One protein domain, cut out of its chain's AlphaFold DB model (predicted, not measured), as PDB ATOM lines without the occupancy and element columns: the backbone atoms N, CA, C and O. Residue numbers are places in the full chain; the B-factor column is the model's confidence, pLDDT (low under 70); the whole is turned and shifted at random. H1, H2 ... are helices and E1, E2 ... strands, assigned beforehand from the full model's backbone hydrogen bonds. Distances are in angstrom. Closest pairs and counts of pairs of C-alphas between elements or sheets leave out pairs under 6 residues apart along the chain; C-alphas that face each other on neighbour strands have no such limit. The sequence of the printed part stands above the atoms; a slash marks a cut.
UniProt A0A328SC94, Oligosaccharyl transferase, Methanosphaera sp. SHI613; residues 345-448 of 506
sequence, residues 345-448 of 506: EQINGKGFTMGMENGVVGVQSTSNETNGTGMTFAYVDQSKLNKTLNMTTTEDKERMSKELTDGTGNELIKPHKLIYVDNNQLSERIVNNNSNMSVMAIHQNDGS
ATOM      1  N   GLU A 345       7.610  21.169   5.357       92.81
ATOM      2  CA  GLU A 345       7.602  21.113   3.892       92.81
ATOM      3  C   GLU A 345       6.163  21.126   3.355       92.81
ATOM      4  O   GLU A 345       5.202  20.981   4.110       92.81
ATOM      5  N   GLN A 346       5.985  21.343   2.051       92.06
ATOM      6  CA  GLN A 346       4.663  21.345   1.422       92.06
ATOM      7  C   GLN A 346       4.396  19.999   0.754       92.06
ATOM      8  O   GLN A 346       5.078  19.637  -0.202       92.06
ATOM      9  N   ILE A 347       3.372  19.285   1.224       89.12
ATOM     10  CA  ILE A 347       2.929  18.006   0.657       89.12
ATOM     11  C   ILE A 347       1.447  18.116   0.328       89.12
ATOM     12  O   ILE A 347       0.633  18.418   1.199       89.12
ATOM     13  N   ASN A 348       1.090  17.891  -0.939       85.06
ATOM     14  CA  ASN A 348      -0.289  18.015  -1.430       85.06
ATOM     15  C   ASN A 348      -0.948  19.371  -1.090       85.06
ATOM     16  O   ASN A 348      -2.138  19.439  -0.791       85.06
ATOM     17  N   GLY A 349      -0.161  20.457  -1.122       85.19
ATOM     18  CA  GLY A 349      -0.630  21.821  -0.841       85.19
ATOM     19  C   GLY A 349      -0.908  22.118   0.637       85.19
ATOM     20  O   GLY A 349      -1.577  23.106   0.934       85.19
ATOM     21  N   LYS A 350      -0.429  21.265   1.549       89.00
ATOM     22  CA  LYS A 350      -0.520  21.446   3.000       89.00
ATOM     23  C   LYS A 350       0.869  21.457   3.622       89.00
ATOM     24  O   LYS A 350       1.745  20.701   3.198       89.00
ATOM     25  N   GLY A 351       1.036  22.252   4.678       91.56
ATOM     26  CA  GLY A 351       2.198  22.130   5.554       91.56
ATOM     27  C   GLY A 351       2.269  20.730   6.169       91.56
ATOM     28  O   GLY A 351       1.293  20.242   6.735       91.56
ATOM     29  N   PHE A 352       3.419  20.087   6.044       93.81
ATOM     30  CA  PHE A 352       3.727  18.770   6.579       93.81
ATOM     31  C   PHE A 352       5.030  18.862   7.364       93.81
ATOM     32  O   PHE A 352       6.002  19.441   6.885       93.81
ATOM     33  N   THR A 353       5.069  18.289   8.559       94.31
ATOM     34  CA  THR A 353       6.286  18.210   9.364       94.31
ATOM     35  C   THR A 353       6.461  16.806   9.916       94.31
ATOM     36  O   THR A 353       5.482  16.121  10.212       94.31
ATOM     37  N   MET A 354       7.710  16.366  10.037       93.19
ATOM     38  CA  MET A 354       8.032  15.029  10.514       93.19
ATOM     39  C   MET A 354       9.325  15.025  11.322       93.19
ATOM     40  O   MET A 354      10.389  15.366  10.803       93.19
ATOM     41  N   GLY A 355       9.235  14.609  12.582       93.00
ATOM     42  CA  GLY A 355      10.390  14.322  13.421       93.00
ATOM     43  C   GLY A 355      10.972  12.966  13.043       93.00
ATOM     44  O   GLY A 355      10.399  11.927  13.360       93.00
ATOM     45  N   MET A 356      12.116  12.962  12.354       89.38
ATOM     46  CA  MET A 356      12.752  11.717  11.897       89.38
ATOM     47  C   MET A 356      13.224  10.831  13.058       89.38
ATOM     48  O   MET A 356      13.236   9.611  12.933       89.38
ATOM     49  N   GLU A 357      13.591  11.443  14.183       90.19
ATOM     50  CA  GLU A 357      14.138  10.750  15.354       90.19
ATOM     51  C   GLU A 357      13.046  10.148  16.248       90.19
ATOM     52  O   GLU A 357      13.241   9.079  16.820       90.19
ATOM     53  N   ASN A 358      11.883  10.803  16.346       93.19
ATOM     54  CA  ASN A 358      10.800  10.395  17.246       93.19
ATOM     55  C   ASN A 358       9.546   9.871  16.527       93.19
ATOM     56  O   ASN A 358       8.622   9.391  17.180       93.19
ATOM     57  N   GLY A 359       9.489   9.955  15.198       93.00
ATOM     58  CA  GLY A 359       8.353   9.476  14.419       93.00
ATOM     59  C   GLY A 359       7.099  10.341  14.510       93.00
ATOM     60  O   GLY A 359       6.043   9.892  14.067       93.00
ATOM     61  N   VAL A 360       7.168  11.549  15.076       95.69
ATOM     62  CA  VAL A 360       6.017  12.457  15.152       95.69
ATOM     63  C   VAL A 360       5.751  13.060  13.779       95.69
ATOM     64  O   VAL A 360       6.660  13.558  13.122       95.69
ATOM     65  N   VAL A 361       4.492  13.039  13.357       94.94
ATOM     66  CA  VAL A 361       4.019  13.581  12.083       94.94
ATOM     67  C   VAL A 361       2.975  14.650  12.359       94.94
ATOM     68  O   VAL A 361       2.030  14.416  13.113       94.94
ATOM     69  N   GLY A 362       3.131  15.813  11.734       94.00
ATOM     70  CA  GLY A 362       2.179  16.914  11.779       94.00
ATOM     71  C   GLY A 362       1.706  17.305  10.383       94.00
ATOM     72  O   GLY A 362       2.509  17.407   9.458       94.00
ATOM     73  N   VAL A 363       0.410  17.570  10.229       93.31
ATOM     74  CA  VAL A 363      -0.193  18.041   8.972       93.31
ATOM     75  C   VAL A 363      -1.066  19.256   9.242       93.31
ATOM     76  O   VAL A 363      -1.832  19.270  10.207       93.31
ATOM     77  N   GLN A 364      -0.987  20.256   8.368       89.44
ATOM     78  CA  GLN A 364      -1.803  21.459   8.441       89.44
ATOM     79  C   GLN A 364      -3.284  21.096   8.359       89.44
ATOM     80  O   GLN A 364      -3.743  20.463   7.401       89.44
ATOM     81  N   SER A 365      -4.039  21.505   9.376       77.19
ATOM     82  CA  SER A 365      -5.472  21.245   9.407       77.19
ATOM     83  C   SER A 365      -6.223  22.252   8.541       77.19
ATOM     84  O   SER A 365      -5.913  23.441   8.526       77.19
ATOM     85  N   THR A 366      -7.242  21.766   7.833       63.47
ATOM     86  CA  THR A 366      -8.195  22.584   7.066       63.47
ATOM     87  C   THR A 366      -9.568  22.673   7.742       63.47
ATOM     88  O   THR A 366     -10.476  23.281   7.182       63.47
ATOM     89  N   SER A 367      -9.757  22.047   8.913       55.03
ATOM     90  CA  SER A 367     -11.029  22.023   9.647       55.03
ATOM     91  C   SER A 367     -11.012  22.947  10.872       55.03
ATOM     92  O   SER A 367      -9.986  23.116  11.527       55.03
ATOM     93  N   ASN A 368     -12.184  23.490  11.228       48.78
ATOM     94  CA  ASN A 368     -12.413  24.277  12.453       48.78
ATOM     95  C   ASN A 368     -12.366  23.431  13.749       48.78
ATOM     96  O   ASN A 368     -12.596  23.961  14.832       48.78
ATOM     97  N   GLU A 369     -12.103  22.122  13.661       50.00
ATOM     98  CA  GLU A 369     -12.143  21.186  14.799       50.00
ATOM     99  C   GLU A 369     -10.870  21.195  15.656       50.00
ATOM    100  O   GLU A 369     -10.788  20.506  16.671       50.00
ATOM    101  N   THR A 370      -9.853  21.973  15.282       54.72
ATOM    102  CA  THR A 370      -8.558  21.957  15.968       54.72
ATOM    103  C   THR A 370      -8.484  22.818  17.226       54.72
ATOM    104  O   THR A 370      -7.395  22.959  17.779       54.72
ATOM    105  N   ASN A 371      -9.594  23.383  17.718       55.41
ATOM    106  CA  ASN A 371      -9.600  24.285  18.883       55.41
ATOM    107  C   ASN A 371      -8.467  25.337  18.825       55.41
ATOM    108  O   ASN A 371      -7.861  25.661  19.842       55.41
ATOM    109  N   GLY A 372      -8.146  25.833  17.624       57.22
ATOM    110  CA  GLY A 372      -7.108  26.845  17.413       57.22
ATOM    111  C   GLY A 372      -5.691  26.333  17.117       57.22
ATOM    112  O   GLY A 372      -4.824  27.167  16.885       57.22
ATOM    113  N   THR A 373      -5.420  25.019  17.055       65.31
ATOM    114  CA  THR A 373      -4.107  24.521  16.589       65.31
ATOM    115  C   THR A 373      -4.037  24.519  15.056       65.31
ATOM    116  O   THR A 373      -4.915  23.972  14.387       65.31
ATOM    117  N   GLY A 374      -2.988  25.108  14.467       75.38
ATOM    118  CA  GLY A 374      -2.801  25.151  13.003       75.38
ATOM    119  C   GLY A 374      -2.489  23.787  12.363       75.38
ATOM    120  O   GLY A 374      -2.591  23.623  11.146       75.38
ATOM    121  N   MET A 375      -2.147  22.795  13.189       87.00
ATOM    122  CA  MET A 375      -1.716  21.455  12.786       87.00
ATOM    123  C   MET A 375      -2.469  20.366  13.570       87.00
ATOM    124  O   MET A 375      -2.886  20.565  14.718       87.00
ATOM    125  N   THR A 376      -2.592  19.193  12.952       90.31
ATOM    126  CA  THR A 376      -2.958  17.918  13.586       90.31
ATOM    127  C   THR A 376      -1.704  17.060  13.695       90.31
ATOM    128  O   THR A 376      -0.940  17.005  12.737       90.31
ATOM    129  N   PHE A 377      -1.507  16.379  14.828       93.62
ATOM    130  CA  PHE A 377      -0.332  15.540  15.077       93.62
ATOM    131  C   PHE A 377      -0.703  14.088  15.397       93.62
ATOM    132  O   PHE A 377      -1.706  13.820  16.065       93.62
ATOM    133  N   ALA A 378       0.144  13.171  14.942       94.62
ATOM    134  CA  ALA A 378       0.161  11.749  15.265       94.62
ATOM    135  C   ALA A 378       1.616  11.261  15.338       94.62
ATOM    136  O   ALA A 378       2.543  12.044  15.138       94.62
ATOM    137  N   TYR A 379       1.834   9.981  15.622       94.69
ATOM    138  CA  TYR A 379       3.165   9.380  15.556       94.69
ATOM    139  C   TYR A 379       3.126   8.025  14.852       94.69
ATOM    140  O   TYR A 379       2.093   7.360  14.820       94.69
ATOM    141  N   VAL A 380       4.250   7.636  14.261       92.69
ATOM    142  CA  VAL A 380       4.389   6.393  13.497       92.69
ATOM    143  C   VAL A 380       4.295   5.166  14.409       92.69
ATOM    144  O   VAL A 380       4.963   5.089  15.443       92.69
ATOM    145  N   ASP A 381       3.523   4.162  13.990       89.00
ATOM    146  CA  ASP A 381       3.572   2.820  14.566       89.00
ATOM    147  C   ASP A 381       4.918   2.163  14.223       89.00
ATOM    148  O   ASP A 381       5.171   1.719  13.099       89.00
ATOM    149  N   GLN A 382       5.798   2.061  15.221       84.44
ATOM    150  CA  GLN A 382       7.126   1.472  15.051       84.44
ATOM    151  C   GLN A 382       7.091   0.029  14.525       84.44
ATOM    152  O   GLN A 382       8.054  -0.417  13.904       84.44
ATOM    153  N   SER A 383       5.993  -0.716  14.716       86.06
ATOM    154  CA  SER A 383       5.866  -2.084  14.197       86.06
ATOM    155  C   SER A 383       5.852  -2.152  12.661       86.06
ATOM    156  O   SER A 383       6.140  -3.220  12.089       86.06
ATOM    157  N   LYS A 384       5.549  -1.019  12.015       83.19
ATOM    158  CA  LYS A 384       5.407  -0.831  10.567       83.19
ATOM    159  C   LYS A 384       6.628  -0.211   9.888       83.19
ATOM    160  O   LYS A 384       6.837  -0.406   8.684       83.19
ATOM    161  N   LEU A 385       7.459   0.492  10.659       82.50
ATOM    162  CA  LEU A 385       8.657   1.161  10.165       82.50
ATOM    163  C   LEU A 385       9.610   0.163   9.480       82.50
ATOM    164  O   LEU A 385       9.831  -0.945   9.971       82.50
ATOM    165  N   ASN A 386      10.165   0.549   8.327       78.88
ATOM    166  CA  ASN A 386      11.043  -0.269   7.473       78.88
ATOM    167  C   ASN A 386      10.416  -1.566   6.924       78.88
ATOM    168  O   ASN A 386      11.117  -2.377   6.318       78.88
ATOM    169  N   LYS A 387       9.107  -1.772   7.111       78.31
ATOM    170  CA  LYS A 387       8.353  -2.873   6.493       78.31
ATOM    171  C   LYS A 387       7.373  -2.347   5.463       78.31
ATOM    172  O   LYS A 387       7.411  -2.765   4.312       78.31
ATOM    173  N   THR A 388       6.497  -1.448   5.896       76.56
ATOM    174  CA  THR A 388       5.465  -0.845   5.050       76.56
ATOM    175  C   THR A 388       5.663   0.649   4.886       76.56
ATOM    176  O   THR A 388       5.176   1.178   3.892       76.56
ATOM    177  N   LEU A 389       6.405   1.299   5.792       80.44
ATOM    178  CA  LEU A 389       6.634   2.743   5.824       80.44
ATOM    179  C   LEU A 389       8.130   3.084   5.901       80.44
ATOM    180  O   LEU A 389       8.835   2.607   6.797       80.44
ATOM    181  N   ASN A 390       8.600   3.950   5.001       84.69
ATOM    182  CA  ASN A 390       9.911   4.585   5.049       84.69
ATOM    183  C   ASN A 390       9.774   6.117   5.136       84.69
ATOM    184  O   ASN A 390       9.421   6.801   4.180       84.69
ATOM    185  N   MET A 391      10.156   6.667   6.288       83.25
ATOM    186  CA  MET A 391      10.015   8.087   6.630       83.25
ATOM    187  C   MET A 391      10.788   9.044   5.699       83.25
ATOM    188  O   MET A 391      10.527  10.246   5.691       83.25
ATOM    189  N   THR A 392      11.739   8.545   4.902       86.00
ATOM    190  CA  THR A 392      12.526   9.380   3.985       86.00
ATOM    191  C   THR A 392      11.891   9.547   2.607       86.00
ATOM    192  O   THR A 392      12.331  10.414   1.854       86.00
ATOM    193  N   THR A 393      10.918   8.712   2.223       90.50
ATOM    194  CA  THR A 393      10.378   8.726   0.853       90.50
ATOM    195  C   THR A 393       9.216   9.706   0.719       90.50
ATOM    196  O   THR A 393       8.382   9.838   1.613       90.50
ATOM    197  N   THR A 394       9.139  10.405  -0.416       89.88
ATOM    198  CA  THR A 394       8.030  11.331  -0.695       89.88
ATOM    199  C   THR A 394       6.683  10.607  -0.742       89.88
ATOM    200  O   THR A 394       5.712  11.116  -0.193       89.88
ATOM    201  N   GLU A 395       6.634   9.403  -1.320       91.25
ATOM    202  CA  GLU A 395       5.414   8.583  -1.406       91.25
ATOM    203  C   GLU A 395       4.855   8.246  -0.016       91.25
ATOM    204  O   GLU A 395       3.660   8.403   0.241       91.25
ATOM    205  N   ASP A 396       5.721   7.851   0.919       91.12
ATOM    206  CA  ASP A 396       5.304   7.550   2.288       91.12
ATOM    207  C   ASP A 396       4.844   8.796   3.038       91.12
ATOM    208  O   ASP A 396       3.856   8.745   3.773       91.12
ATOM    209  N   LYS A 397       5.517   9.932   2.837       92.00
ATOM    210  CA  LYS A 397       5.102  11.207   3.428       92.00
ATOM    211  C   LYS A 397       3.745  11.672   2.898       92.00
ATOM    212  O   LYS A 397       2.902  12.105   3.682       92.00
ATOM    213  N   GLU A 398       3.486  11.520   1.600       91.94
ATOM    214  CA  GLU A 398       2.169  11.763   1.000       91.94
ATOM    215  C   GLU A 398       1.100  10.843   1.593       91.94
ATOM    216  O   GLU A 398       0.006  11.306   1.934       91.94
ATOM    217  N   ARG A 399       1.426   9.558   1.780       90.69
ATOM    218  CA  ARG A 399       0.525   8.579   2.395       90.69
ATOM    219  C   ARG A 399       0.197   8.940   3.842       90.69
ATOM    220  O   ARG A 399      -0.982   8.972   4.173       90.69
ATOM    221  N   MET A 400       1.188   9.275   4.670       92.25
ATOM    222  CA  MET A 400       0.974   9.717   6.058       92.25
ATOM    223  C   MET A 400       0.197  11.033   6.134       92.25
ATOM    224  O   MET A 400      -0.694  11.181   6.969       92.25
ATOM    225  N   SER A 401       0.498  11.985   5.243       91.88
ATOM    226  CA  SER A 401      -0.220  13.261   5.163       91.88
ATOM    227  C   SER A 401      -1.712  13.051   4.888       91.88
ATOM    228  O   SER A 401      -2.580  13.646   5.541       91.88
ATOM    229  N   LYS A 402      -2.014  12.142   3.954       90.50
ATOM    230  CA  LYS A 402      -3.375  11.712   3.645       90.50
ATOM    231  C   LYS A 402      -4.009  10.946   4.805       90.50
ATOM    232  O   LYS A 402      -5.139  11.254   5.165       90.50
ATOM    233  N   GLU A 403      -3.280  10.013   5.419       90.75
ATOM    234  CA  GLU A 403      -3.742   9.215   6.561       90.75
ATOM    235  C   GLU A 403      -4.268  10.100   7.692       90.75
ATOM    236  O   GLU A 403      -5.388   9.932   8.179       90.75
ATOM    237  N   LEU A 404      -3.459  11.096   8.062       89.56
ATOM    238  CA  LEU A 404      -3.752  12.007   9.156       89.56
ATOM    239  C   LEU A 404      -4.858  13.012   8.807       89.56
ATOM    240  O   LEU A 404      -5.634  13.384   9.685       89.56
ATOM    241  N   THR A 405      -4.944  13.436   7.540       87.19
ATOM    242  CA  THR A 405      -6.016  14.320   7.050       87.19
ATOM    243  C   THR A 405      -7.364  13.607   7.022       87.19
ATOM    244  O   THR A 405      -8.347  14.130   7.542       87.19
ATOM    245  N   ASP A 406      -7.414  12.438   6.386       85.06
ATOM    246  CA  ASP A 406      -8.657  11.718   6.107       85.06
ATOM    247  C   ASP A 406      -9.110  10.905   7.335       85.06
ATOM    248  O   ASP A 406     -10.250  10.444   7.401       85.06
ATOM    249  N   GLY A 407      -8.223  10.718   8.321       80.56
ATOM    250  CA  GLY A 407      -8.457   9.871   9.490       80.56
ATOM    251  C   GLY A 407      -8.565   8.386   9.136       80.56
ATOM    252  O   GLY A 407      -9.172   7.616   9.881       80.56
ATOM    253  N   THR A 408      -8.012   7.987   7.992       74.25
ATOM    254  CA  THR A 408      -8.081   6.632   7.438       74.25
ATOM    255  C   THR A 408      -6.696   6.024   7.424       74.25
ATOM    256  O   THR A 408      -5.829   6.684   6.886       74.25
ATOM    257  N   GLY A 409      -6.497   4.788   7.887       79.12
ATOM    258  CA  GLY A 409      -5.206   4.083   7.824       79.12
ATOM    259  C   GLY A 409      -4.843   3.371   9.124       79.12
ATOM    260  O   GLY A 409      -5.676   3.261  10.026       79.12
ATOM    261  N   ASN A 410      -3.637   2.802   9.176       84.38
ATOM    262  CA  ASN A 410      -3.130   2.042  10.322       84.38
ATOM    263  C   ASN A 410      -1.604   2.156  10.514       84.38
ATOM    264  O   ASN A 410      -1.024   1.300  11.185       84.38
ATOM    265  N   GLU A 411      -0.962   3.159   9.906       88.12
ATOM    266  CA  GLU A 411       0.476   3.412  10.062       88.12
ATOM    267  C   GLU A 411       0.734   4.476  11.141       88.12
ATOM    268  O   GLU A 411       1.809   4.503  11.739       88.12
ATOM    269  N   LEU A 412      -0.251   5.340  11.417       92.31
ATOM    270  CA  LEU A 412      -0.181   6.395  12.422       92.31
ATOM    271  C   LEU A 412      -1.060   6.087  13.635       92.31
ATOM    272  O   LEU A 412      -2.206   5.645  13.535       92.31
ATOM    273  N   ILE A 413      -0.536   6.413  14.811       94.00
ATOM    274  CA  ILE A 413      -1.227   6.298  16.089       94.00
ATOM    275  C   ILE A 413      -1.527   7.700  16.613       94.00
ATOM    276  O   ILE A 413      -0.673   8.590  16.643       94.00
ATOM    277  N   LYS A 414      -2.775   7.907  17.043       93.88
ATOM    278  CA  LYS A 414      -3.183   9.148  17.708       93.88
ATOM    279  C   LYS A 414      -2.584   9.199  19.122       93.88
ATOM    280  O   LYS A 414      -2.713   8.206  19.846       93.88
ATOM    281  N   PRO A 415      -1.979  10.324  19.543       96.06
ATOM    282  CA  PRO A 415      -1.451  10.466  20.893       96.06
ATOM    283  C   PRO A 415      -2.571  10.473  21.931       96.06
ATOM    284  O   PRO A 415      -3.737  10.694  21.601       96.06
ATOM    285  N   HIS A 416      -2.216  10.251  23.190       97.44
ATOM    286  CA  HIS A 416      -3.132  10.380  24.310       97.44
ATOM    287  C   HIS A 416      -3.505  11.839  24.515       97.44
ATOM    288  O   HIS A 416      -4.669  12.212  24.353       97.44
ATOM    289  N   LYS A 417      -2.498  12.674  24.759       95.56
ATOM    290  CA  LYS A 417      -2.598  14.119  24.889       95.56
ATOM    291  C   LYS A 417      -1.733  14.793  23.823       95.56
ATOM    292  O   LYS A 417      -0.635  14.335  23.504       95.56
ATOM    293  N   LEU A 418      -2.241  15.894  23.277       94.94
ATOM    294  CA  LEU A 418      -1.463  16.846  22.493       94.94
ATOM    295  C   LEU A 418      -1.253  18.112  23.325       94.94
ATOM    296  O   LEU A 418      -2.231  18.751  23.716       94.94
ATOM    297  N   ILE A 419       0.010  18.461  23.554       93.62
ATOM    298  CA  ILE A 419       0.442  19.737  24.125       93.62
ATOM    299  C   ILE A 419       1.002  20.569  22.973       93.62
ATOM    300  O   ILE A 419       1.942  20.158  22.300       93.62
ATOM    301  N   TYR A 420       0.405  21.719  22.701       92.19
ATOM    302  CA  TYR A 420       0.789  22.572  21.585       92.19
ATOM    303  C   TYR A 420       1.192  23.947  22.102       92.19
ATOM    304  O   TYR A 420       0.414  24.590  22.811       92.19
ATOM    305  N   VAL A 421       2.400  24.374  21.741       90.56
ATOM    306  CA  VAL A 421       2.960  25.677  22.102       90.56
ATOM    307  C   VAL A 421       3.207  26.477  20.834       90.56
ATOM    308  O   VAL A 421       3.965  26.053  19.964       90.56
ATOM    309  N   ASP A 422       2.577  27.642  20.741       88.81
ATOM    310  CA  ASP A 422       2.720  28.558  19.610       88.81
ATOM    311  C   ASP A 422       2.596  30.001  20.094       88.81
ATOM    312  O   ASP A 422       1.726  30.311  20.908       88.81
ATOM    313  N   ASN A 423       3.486  30.885  19.638       84.25
ATOM    314  CA  ASN A 423       3.580  32.275  20.107       84.25
ATOM    315  C   ASN A 423       3.557  32.409  21.647       84.25
ATOM    316  O   ASN A 423       2.866  33.267  22.202       84.25
ATOM    317  N   ASN A 424       4.291  31.532  22.343       78.94
ATOM    318  CA  ASN A 424       4.334  31.424  23.811       78.94
ATOM    319  C   ASN A 424       2.972  31.152  24.481       78.94
ATOM    320  O   ASN A 424       2.821  31.367  25.683       78.94
ATOM    321  N   GLN A 425       1.974  30.691  23.729       86.75
ATOM    322  CA  GLN A 425       0.699  30.224  24.260       86.75
ATOM    323  C   GLN A 425       0.697  28.703  24.283       86.75
ATOM    324  O   GLN A 425       0.905  28.059  23.256       86.75
ATOM    325  N   LEU A 426       0.450  28.141  25.462       89.19
ATOM    326  CA  LEU A 426       0.327  26.706  25.666       89.19
ATOM    327  C   LEU A 426      -1.147  26.301  25.619       89.19
ATOM    328  O   LEU A 426      -2.002  26.921  26.249       89.19
ATOM    329  N   SER A 427      -1.438  25.233  24.881       89.38
ATOM    330  CA  SER A 427      -2.752  24.597  24.828       89.38
ATOM    331  C   SER A 427      -2.610  23.085  24.970       89.38
ATOM    332  O   SER A 427      -1.684  22.484  24.429       89.38
ATOM    333  N   GLU A 428      -3.536  22.457  25.691       90.38
ATOM    334  CA  GLU A 428      -3.559  21.008  25.889       90.38
ATOM    335  C   GLU A 428      -4.913  20.442  25.465       90.38
ATOM    336  O   GLU A 428      -5.960  21.046  25.716       90.38
ATOM    337  N   ARG A 429      -4.918  19.247  24.871       90.31
ATOM    338  CA  ARG A 429      -6.149  18.475  24.671       90.31
ATOM    339  C   ARG A 429      -5.898  16.978  24.717       90.31
ATOM    340  O   ARG A 429      -4.880  16.494  24.226       90.31
ATOM    341  N   ILE A 430      -6.878  16.245  25.225       93.31
ATOM    342  CA  ILE A 430      -6.922  14.791  25.088       93.31
ATOM    343  C   ILE A 430      -7.395  14.449  23.674       93.31
ATOM    344  O   ILE A 430      -8.411  14.963  23.206       93.31
ATOM    345  N   VAL A 431      -6.636  13.599  22.988       92.31
ATOM    346  CA  VAL A 431      -6.888  13.155  21.613       92.31
ATOM    347  C   VAL A 431      -7.377  11.703  21.591       92.31
ATOM    348  O   VAL A 431      -8.323  11.398  20.867       92.31
ATOM    349  N   ASN A 432      -6.774  10.806  22.382       92.94
ATOM    350  CA  ASN A 432      -7.171   9.395  22.453       92.94
ATOM    351  C   ASN A 432      -6.849   8.760  23.819       92.94
ATOM    352  O   ASN A 432      -5.718   8.356  24.063       92.94
ATOM    353  N   ASN A 433      -7.865   8.549  24.662       94.00
ATOM    354  CA  ASN A 433      -7.710   7.947  26.000       94.00
ATOM    355  C   ASN A 433      -7.052   6.552  26.020       94.00
ATOM    356  O   ASN A 433      -6.601   6.114  27.070       94.00
ATOM    357  N   ASN A 434      -7.007   5.841  24.889       93.88
ATOM    358  CA  ASN A 434      -6.439   4.490  24.809       93.88
ATOM    359  C   ASN A 434      -4.972   4.466  24.353       93.88
ATOM    360  O   ASN A 434      -4.423   3.389  24.136       93.88
ATOM    361  N   SER A 435      -4.362   5.628  24.115       94.88
ATOM    362  CA  SER A 435      -2.965   5.713  23.697       94.88
ATOM    363  C   SER A 435      -2.032   5.786  24.906       94.88
ATOM    364  O   SER A 435      -2.380   6.356  25.938       94.88
ATOM    365  N   ASN A 436      -0.832   5.224  24.771       95.38
ATOM    366  CA  ASN A 436       0.180   5.210  25.835       95.38
ATOM    367  C   ASN A 436       1.243   6.300  25.655       95.38
ATOM    368  O   ASN A 436       2.101   6.459  26.515       95.38
ATOM    369  N   MET A 437       1.199   7.036  24.543       97.31
ATOM    370  CA  MET A 437       2.165   8.082  24.221       97.31
ATOM    371  C   MET A 437       1.448   9.398  23.973       97.31
ATOM    372  O   MET A 437       0.394   9.428  23.340       97.31
ATOM    373  N   SER A 438       2.067  10.485  24.392       97.88
ATOM    374  CA  SER A 438       1.635  11.856  24.173       97.88
ATOM    375  C   SER A 438       2.641  12.624  23.346       97.88
ATOM    376  O   SER A 438       3.809  12.253  23.242       97.88
ATOM    377  N   VAL A 439       2.154  13.679  22.702       97.25
ATOM    378  CA  VAL A 439       2.961  14.523  21.826       97.25
ATOM    379  C   VAL A 439       2.930  15.940  22.358       97.25
ATOM    380  O   VAL A 439       1.862  16.502  22.592       97.25
ATOM    381  N   MET A 440       4.109  16.530  22.491       95.69
ATOM    382  CA  MET A 440       4.275  17.968  22.570       95.69
ATOM    383  C   MET A 440       4.817  18.481  21.242       95.69
ATOM    384  O   MET A 440       5.735  17.888  20.680       95.69
ATOM    385  N   ALA A 441       4.266  19.582  20.748       94.62
ATOM    386  CA  ALA A 441       4.752  20.271  19.563       94.62
ATOM    387  C   ALA A 441       4.917  21.760  19.872       94.62
ATOM    388  O   ALA A 441       3.954  22.438  20.232       94.62
ATOM    389  N   ILE A 442       6.144  22.252  19.731       93.06
ATOM    390  CA  ILE A 442       6.520  23.649  19.931       93.06
ATOM    391  C   ILE A 442       6.825  24.241  18.562       93.06
ATOM    392  O   ILE A 442       7.774  23.819  17.898       93.06
ATOM    393  N   HIS A 443       6.008  25.197  18.134       92.19
ATOM    394  CA  HIS A 443       6.212  25.924  16.891       92.19
ATOM    395  C   HIS A 443       7.342  26.947  17.058       92.19
ATOM    396  O   HIS A 443       7.337  27.740  18.002       92.19
ATOM    397  N   GLN A 444       8.321  26.914  16.155       90.81
ATOM    398  CA  GLN A 444       9.461  27.826  16.162       90.81
ATOM    399  C   GLN A 444       9.275  28.978  15.170       90.81
ATOM    400  O   GLN A 444       8.533  28.886  14.196       90.81
ATOM    401  N   ASN A 445      10.008  30.071  15.395       88.50
ATOM    402  CA  ASN A 445       9.904  31.293  14.589       88.50
ATOM    403  C   ASN A 445      10.285  31.102  13.109       88.50
ATOM    404  O   ASN A 445       9.875  31.896  12.266       88.50
ATOM    405  N   ASP A 446      11.081  30.081  12.787       88.94
ATOM    406  CA  ASP A 446      11.472  29.726  11.418       88.94
ATOM    407  C   ASP A 446      10.445  28.814  10.710       88.94
ATOM    408  O   ASP A 446      10.671  28.382   9.579       88.94
ATOM    409  N   GLY A 447       9.311  28.527  11.359       87.00
ATOM    410  CA  GLY A 447       8.265  27.630  10.865       87.00
ATOM    411  C   GLY A 447       8.564  26.143  11.075       87.00
ATOM    412  O   GLY A 447       7.773  25.294  10.650       87.00
ATOM    413  N   SER A 448       9.697  25.805  11.697       93.19
ATOM    414  CA  SER A 448      10.012  24.445  12.131       93.19
ATOM    415  C   SER A 448       9.274  24.095  13.428       93.19
ATOM    416  O   SER A 448       8.665  24.948  14.081       93.19
TER     417      SER A 448
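AT A GLANCE: This is residues 345 to 448 of the 506 residues of the protein "Oligosaccharyl transferase" of Methanosphaera sp. SHI613 (UniProt A0A328SC94). A twisted four-strand sheet, E1 to E4, has helix H1 packed across one face; a smaller three-strand sheet, E5 to E7, partly covers its other face beside E3 and E4, the strands crossed at 61 degrees. The 104 printed residues, under half in named elements, run E1 E2 E3 E4 H1 E5 E6 E7, mixed in class. The orders are E1 E2 E3 E4, antiparallel, and E6 E5 E7, mixed. The whole is compact, radius of gyration of the C-alphas 13.1 A, spanning 38 by 31 by 25 A.

HOW THE PARTS SIT: E1, residues 345 to 347, E2, 350 to 354, E3, 360 to 364, and E4, 375 to 380, form a meander, each strand the antiparallel neighbour of the one before. N 345 and O 352 are 2.8 A apart, N 353 and O 362 2.9 A, and N 361 and O 378 2.8 A, within hydrogen-bond range. H1, residues 394 to 406, is on this sheet at a height of 7.8 A, over E2 and E3 and across the strands; the C-alphas of Val 363 and Ser 401, its closest to E3, are 6.1 A apart. In H1 every O i to N i+4 pair is within hydrogen-bond range. E5, residues 417 to 422, and E6, 425 to 430, form an antiparallel hairpin, with N 420 and O 427 2.8 A apart. E7, residues 437 to 443, is parallel to E5, with N 419 and O 439 2.9 A apart. The two sheets form a sandwich, two sheets face to face; the closest C-alphas of E4 and E7, Phe 377 and Val 439, are 7.6 A apart.

IN THESE COORDINATES: E1 begins at C-alpha 345, (7.602, 21.113, 3.892). H1 spans 18.0 A. E7 spans 19.7 A, ending at C-alpha 443, (6.212, 25.924, 16.891).

THE WHOLE: The printed part has no cut. E4 to H1 is a long link. Residues 366 to 373 have pLDDT under 70.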